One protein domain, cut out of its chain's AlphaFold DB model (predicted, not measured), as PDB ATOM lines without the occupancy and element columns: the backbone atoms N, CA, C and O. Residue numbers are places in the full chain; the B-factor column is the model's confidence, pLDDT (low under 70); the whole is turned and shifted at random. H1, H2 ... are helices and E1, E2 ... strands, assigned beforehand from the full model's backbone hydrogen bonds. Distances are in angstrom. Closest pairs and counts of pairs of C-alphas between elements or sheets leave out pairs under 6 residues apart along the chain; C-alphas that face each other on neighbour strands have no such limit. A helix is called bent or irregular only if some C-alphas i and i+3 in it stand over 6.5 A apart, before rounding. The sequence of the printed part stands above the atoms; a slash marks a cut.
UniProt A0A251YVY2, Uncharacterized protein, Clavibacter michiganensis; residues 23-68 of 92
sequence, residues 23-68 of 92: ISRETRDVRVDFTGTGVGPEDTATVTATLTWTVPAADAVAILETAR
ATOM      1  N   ILE A  23     -31.203  17.695 -19.906       94.12
ATOM      2  CA  ILE A  23     -32.493  17.385 -20.547       94.12
ATOM      3  C   ILE A  23     -33.364  18.643 -20.598       94.12
ATOM      4  O   ILE A  23     -33.983  18.942 -21.618       94.12
ATOM      5  N   SER A  24     -33.433  19.376 -19.487       92.88
ATOM      6  CA  SER A  24     -34.155  20.644 -19.406       92.88
ATOM      7  C   SER A  24     -33.557  21.567 -18.351       92.88
ATOM      8  O   SER A  24     -33.008  21.118 -17.342       92.88
ATOM      9  N   ARG A  25     -33.690  22.874 -18.592       93.62
ATOM     10  CA  ARG A  25     -33.302  23.928 -17.658       93.62
ATOM     11  C   ARG A  25     -34.481  24.850 -17.417       93.62
ATOM     12  O   ARG A  25     -35.155  25.260 -18.360       93.62
ATOM     13  N   GLU A  26     -34.671  25.216 -16.165       95.56
ATOM     14  CA  GLU A  26     -35.683  26.162 -15.741       95.56
ATOM     15  C   GLU A  26     -35.073  27.220 -14.820       95.56
ATOM     16  O   GLU A  26     -34.220  26.922 -13.985       95.56
ATOM     17  N   THR A  27     -35.522  28.464 -14.981       96.06
ATOM     18  CA  THR A  27     -35.145  29.587 -14.123       96.06
ATOM     19  C   THR A  27     -36.413  30.224 -13.584       96.06
ATOM     20  O   THR A  27     -37.311  30.575 -14.353       96.06
ATOM     21  N   ARG A  28     -36.502  30.349 -12.261       95.19
ATOM     22  CA  ARG A  28     -37.664  30.888 -11.549       95.19
ATOM     23  C   ARG A  28     -37.224  31.826 -10.432       95.19
ATOM     24  O   ARG A  28     -36.042  31.909 -10.108       95.19
ATOM     25  N   ASP A  29     -38.195  32.558  -9.891       95.31
ATOM     26  CA  ASP A  29     -38.019  33.434  -8.725       95.31
ATOM     27  C   ASP A  29     -36.895  34.473  -8.888       95.31
ATOM     28  O   ASP A  29     -36.216  34.829  -7.929       95.31
ATOM     29  N   VAL A  30     -36.696  34.967 -10.115       95.69
ATOM     30  CA  VAL A  30     -35.659  35.961 -10.410       95.69
ATOM     31  C   VAL A  30     -35.999  37.282  -9.721       95.69
ATOM     32  O   VAL A  30     -37.058  37.866  -9.961       95.69
ATOM     33  N   ARG A  31     -35.071  37.771  -8.901       95.31
ATOM     34  CA  ARG A  31     -35.137  39.063  -8.224       95.31
ATOM     35  C   ARG A  31     -33.840  39.830  -8.440       95.31
ATOM     36  O   ARG A  31     -32.757  39.255  -8.390       95.31
ATOM     37  N   VAL A  32     -33.975  41.130  -8.667       95.31
ATOM     38  CA  VAL A  32     -32.853  42.062  -8.745       95.31
ATOM     39  C   VAL A  32     -33.063  43.125  -7.680       95.31
ATOM     40  O   VAL A  32     -34.065  43.839  -7.710       95.31
ATOM     41  N   ASP A  33     -32.122  43.211  -6.750       92.94
ATOM     42  CA  ASP A  33     -32.133  44.141  -5.629       92.94
ATOM     43  C   ASP A  33     -30.950  45.104  -5.776       92.94
ATOM     44  O   ASP A  33     -29.791  44.724  -5.616       92.94
ATOM     45  N   PHE A  34     -31.233  46.365  -6.097       91.19
ATOM     46  CA  PHE A  34     -30.208  47.408  -6.150       91.19
ATOM     47  C   PHE A  34     -29.861  47.849  -4.728       91.19
ATOM     48  O   PHE A  34     -30.752  48.164  -3.937       91.19
ATOM     49  N   THR A  35     -28.571  47.899  -4.390       86.75
ATOM     50  CA  THR A  35     -28.131  48.320  -3.047       86.75
ATOM     51  C   THR A  35     -28.160  49.843  -2.867       86.75
ATOM     52  O   THR A  35     -27.935  50.340  -1.766       86.75
ATOM     53  N   GLY A  36     -28.444  50.588  -3.939       82.69
ATOM     54  CA  GLY A  36     -28.549  52.042  -3.973       82.69
ATOM     55  C   GLY A  36     -29.551  52.520  -5.027       82.69
ATOM     56  O   GLY A  36     -30.350  51.746  -5.547       82.69
ATOM     57  N   THR A  37     -29.527  53.817  -5.331       82.31
ATOM     58  CA  THR A  37     -30.440  54.439  -6.312       82.31
ATOM     59  C   THR A  37     -29.822  54.617  -7.698       82.31
ATOM     60  O   THR A  37     -30.500  55.096  -8.606       82.31
ATOM     61  N   GLY A  38     -28.533  54.313  -7.846       80.25
ATOM     62  CA  GLY A  38     -27.812  54.400  -9.108       80.25
ATOM     63  C   GLY A  38     -27.917  53.111  -9.926       80.25
ATOM     64  O   GLY A  38     -28.211  52.037  -9.403       80.25
ATOM     65  N   VAL A  39     -27.715  53.246 -11.236       88.12
ATOM     66  CA  VAL A  39     -27.650  52.144 -12.218       88.12
ATOM     67  C   VAL A  39     -26.397  52.270 -13.097       88.12
ATOM     68  O   VAL A  39     -26.357  51.767 -14.220       88.12
ATOM     69  N   GLY A  40     -25.409  53.027 -12.617       90.56
ATOM     70  CA  GLY A  40     -24.126  53.231 -13.267       90.56
ATOM     71  C   GLY A  40     -23.201  52.023 -13.103       90.56
ATOM     72  O   GLY A  40     -23.477  51.120 -12.314       90.56
ATOM     73  N   PRO A  41     -22.089  51.978 -13.852       86.75
ATOM     74  CA  PRO A  41     -21.121  50.884 -13.782       86.75
ATOM     75  C   PRO A  41     -20.417  50.773 -12.421       86.75
ATOM     76  O   PRO A  41     -19.854  49.723 -12.126       86.75
ATOM     77  N   GLU A  42     -20.418  51.837 -11.612       90.06
ATOM     78  CA  GLU A  42     -19.906  51.802 -10.238       90.06
ATOM     79  C   GLU A  42     -20.932  51.322  -9.195       90.06
ATOM     80  O   GLU A  42     -20.564  51.075  -8.045       90.06
ATOM     81  N   ASP A  43     -22.207  51.182  -9.569       92.94
ATOM     82  CA  ASP A  43     -23.270  50.760  -8.662       92.94
ATOM     83  C   ASP A  43     -23.362  49.231  -8.562       92.94
ATOM     84  O   ASP A  43     -23.037  48.486  -9.486       92.94
ATOM     85  N   THR A  44     -23.840  48.742  -7.415       93.06
ATOM     86  CA  THR A  44     -24.000  47.306  -7.152       93.06
ATOM     87  C   THR A  44     -25.475  46.909  -7.121       93.06
ATOM     88  O   THR A  44     -26.327  47.601  -6.556       93.06
ATOM     89  N   ALA A  45     -25.774  45.752  -7.708       94.19
ATOM     90  CA  ALA A  45     -27.062  45.089  -7.591       94.19
ATOM     91  C   ALA A  45     -26.851  43.608  -7.281       94.19
ATOM     92  O   ALA A  45     -25.996  42.951  -7.876       94.19
ATOM     93  N   THR A  46     -27.656  43.079  -6.371       93.88
ATOM     94  CA  THR A  46     -27.712  41.651  -6.075       93.88
ATOM     95  C   THR A  46     -28.760  41.015  -6.973       93.88
ATOM     96  O   THR A  46     -29.914  41.443  -6.995       93.88
ATOM     97  N   VAL A  47     -28.377  39.968  -7.699       93.69
ATOM     98  CA  VAL A  47     -29.303  39.170  -8.505       93.69
ATOM     99  C   VAL A  47     -29.477  37.818  -7.833       93.69
ATOM    100  O   VAL A  47     -28.510  37.089  -7.640       93.69
ATOM    101  N   THR A  48     -30.716  37.482  -7.485       94.69
ATOM    102  CA  THR A  48     -31.080  36.180  -6.919       94.69
ATOM    103  C   THR A  48     -31.964  35.441  -7.911       94.69
ATOM    104  O   THR A  48     -32.907  36.021  -8.446       94.69
ATOM    105  N   ALA A  49     -31.682  34.166  -8.164       93.75
ATOM    106  CA  ALA A  49     -32.509  33.322  -9.018       93.75
ATOM    107  C   ALA A  49     -32.469  31.868  -8.545       93.75
ATOM    108  O   ALA A  49     -31.433  31.386  -8.091       93.75
ATOM    109  N   THR A  50     -33.583  31.158  -8.717       94.69
ATOM    110  CA  THR A  50     -33.640  29.705  -8.551       94.69
ATOM    111  C   THR A  50     -33.421  29.057  -9.908       94.69
ATOM    112  O   THR A  50     -34.189  29.290 -10.847       94.69
ATOM    113  N   LEU A  51     -32.383  28.232 -10.017       92.88
ATOM    114  CA  LEU A  51     -32.100  27.461 -11.220       92.88
ATOM    115  C   LEU A  51     -32.329  25.972 -10.959       92.88
ATOM    116  O   LEU A  51     -31.836  25.417  -9.980       92.88
ATOM    117  N   THR A  52     -33.064  25.331 -11.865       92.81
ATOM    118  CA  THR A  52     -33.358  23.898 -11.813       92.81
ATOM    119  C   THR A  52     -32.878  23.245 -13.099       92.81
ATOM    120  O   THR A  52     -33.278  23.648 -14.195       92.81
ATOM    121  N   TRP A  53     -32.066  22.197 -12.970       93.62
ATOM    122  CA  TRP A  53     -31.614  21.379 -14.092       93.62
ATOM    123  C   TRP A  53     -32.136  19.958 -13.954       93.62
ATOM    124  O   TRP A  53     -32.033  19.339 -12.897       93.62
ATOM    125  N   THR A  54     -32.674  19.432 -15.049       93.62
ATOM    126  CA  THR A  54     -32.991  18.011 -15.170       93.62
ATOM    127  C   THR A  54     -31.893  17.357 -15.988       93.62
ATOM    128  O   THR A  54     -31.721  17.682 -17.162       93.62
ATOM    129  N   VAL A  55     -31.158  16.434 -15.376       94.19
ATOM    130  CA  VAL A  55     -30.058  15.685 -16.002       94.19
ATOM    131  C   VAL A  55     -30.300  14.178 -15.860       94.19
ATOM    132  O   VAL A  55     -31.044  13.757 -14.965       94.19
ATOM    133  N   PRO A  56     -29.702  13.334 -16.717       93.81
ATOM    134  CA  PRO A  56     -29.661  11.896 -16.496       93.81
ATOM    135  C   PRO A  56     -29.058  11.550 -15.130       93.81
ATOM    136  O   PRO A  56     -28.139  12.207 -14.646       93.81
ATOM    137  N   ALA A  57     -29.535  10.466 -14.513       92.56
ATOM    138  CA  ALA A  57     -29.066  10.056 -13.187       92.56
ATOM    139  C   ALA A  57     -27.557   9.748 -13.145       92.56
ATOM    140  O   ALA A  57     -26.915   9.984 -12.126       92.56
ATOM    141  N   ALA A  58     -26.987   9.244 -14.247       91.44
ATOM    142  CA  ALA A  58     -25.549   9.006 -14.358       91.44
ATOM    143  C   ALA A  58     -24.746  10.315 -14.265       91.44
ATOM    144  O   ALA A  58     -23.761  10.375 -13.533       91.44
ATOM    145  N   ASP A  59     -25.222  11.370 -14.929       90.88
ATOM    146  CA  ASP A  59     -24.593  12.689 -14.896       90.88
ATOM    147  C   ASP A  59     -24.770  13.347 -13.526       90.88
ATOM    148  O   ASP A  59     -23.819  13.912 -12.998       90.88
ATOM    149  N   ALA A  60     -25.936  13.195 -12.885       90.31
ATOM    150  CA  ALA A  60     -26.149  13.678 -11.516       90.31
ATOM    151  C   ALA A  60     -25.132  13.085 -10.526       90.31
ATOM    152  O   ALA A  60     -24.610  13.795  -9.670       90.31
ATOM    153  N   VAL A  61     -24.820  11.791 -10.652       90.38
ATOM    154  CA  VAL A  61     -23.782  11.153  -9.831       90.38
ATOM    155  C   VAL A  61     -22.402  11.719 -10.169       90.38
ATOM    156  O   VAL A  61     -21.660  12.055  -9.251       90.38
ATOM    157  N   ALA A  62     -22.064  11.878 -11.451       88.12
ATOM    158  CA  ALA A  62     -20.780  12.446 -11.867       88.12
ATOM    159  C   ALA A  62     -20.574  13.895 -11.376       88.12
ATOM    160  O   ALA A  62     -19.483  14.238 -10.916       88.12
ATOM    161  N   ILE A  63     -21.630  14.715 -11.404       88.12
ATOM    162  CA  ILE A  63     -21.648  16.080 -10.856       88.12
ATOM    163  C   ILE A  63     -21.334  16.044  -9.358       88.12
ATOM    164  O   ILE A  63     -20.425  16.733  -8.900       88.12
ATOM    165  N   LEU A  64     -22.031  15.193  -8.596       87.75
ATOM    166  CA  LEU A  64     -21.809  15.077  -7.154       87.75
ATOM    167  C   LEU A  64     -20.395  14.594  -6.826       87.75
ATOM    168  O   LEU A  64     -19.771  15.139  -5.924       87.75
ATOM    169  N   GLU A  65     -19.863  13.605  -7.548       86.62
ATOM    170  CA  GLU A  65     -18.486  13.132  -7.345       86.62
ATOM    171  C   GLU A  65     -17.441  14.221  -7.626       86.62
ATOM    172  O   GLU A  65     -16.415  14.269  -6.945       86.62
ATOM    173  N   THR A  66     -17.709  15.112  -8.584       83.88
ATOM    174  CA  THR A  66     -16.829  16.242  -8.924       83.88
ATOM    175  C   THR A  66     -16.883  17.347  -7.870       83.88
ATOM    176  O   THR A  66     -15.854  17.935  -7.548       83.88
ATOM    177  N   ALA A  67     -18.061  17.600  -7.300       84.25
ATOM    178  CA  ALA A  67     -18.280  18.660  -6.317       84.25
ATOM    179  C   ALA A  67     -17.974  18.266  -4.863       84.25
ATOM    180  O   ALA A  67     -18.081  19.098  -3.959       84.25
ATOM    181  N   ARG A  68     -17.628  17.000  -4.598       81.50
ATOM    182  CA  ARG A  68     -17.227  16.564  -3.253       81.50
ATOM    183  C   ARG A  68     -15.958  17.301  -2.830       81.50
ATOM    184  O   ARG A  68     -14.885  17.053  -3.384       81.50
TER     185      ARG A  68
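AT A GLANCE: This is residues 23 to 68 of the 92 residues of an uncharacterized protein of Clavibacter michiganensis (UniProt A0A251YVY2). A long antiparallel hairpin of two strands, E1 and E2, makes the length of the domain, with a single helix, H1, set off at the end where E2 finishes. The loop that joins the strands, with residues 37 to 42 sticking out, lies at the far end from H1. The printed part has 46 residues, with two named strands and one named helix in the order E1, E2, H1; the class is mixed, helices and strands. The whole is extended, with a radius of gyration of the C-alphas of 16.5 A, and spans 46 by 22 by 13 A.

IN THESE COORDINATES: E1 runs from Ser 24, whose C-alpha is at (-34.155, 20.644, -19.406), to Phe 34, 30.1 A from first to last C-alpha. E2 covers residues 45 to 54, 28.7 A long, and begins with C-alpha 45 at (-27.062, 45.089, -7.591). H1 covers residues 57 to 67, 15.4 A long, and ends with C-alpha 67 at (-18.280, 18.660, -6.317).

HOW THE PARTS SIT: E1 and E2 are a hairpin of antiparallel neighbour strands, with 169 degrees between their directions. C-alphas 24 and 54 face each other at 5.1 A, and C-alphas 34 and 45 at 4.2 A. N 26 and O 52 are within hydrogen-bond range at 2.9 A, as are N 33 and O 46 at 2.8 A. H1 and E1 are apart. In H1, which is not bent, every O i to N i+4 pair is within hydrogen-bond range.

THE WHOLE: The outline is a rod, and the C-alphas of Thr 37 and Ala 58, the two farthest apart, are separated by 46.4 A. Residues 37 to 42 stand free, and so do residues 57 to 62, which belong to H1. The link from E1 to E2 is short, with 10 residues, and the link from E2 to H1 is tight, with 2. The printed part has no cut. Its mean pLDDT is 91.0, and no printed residue is under 70.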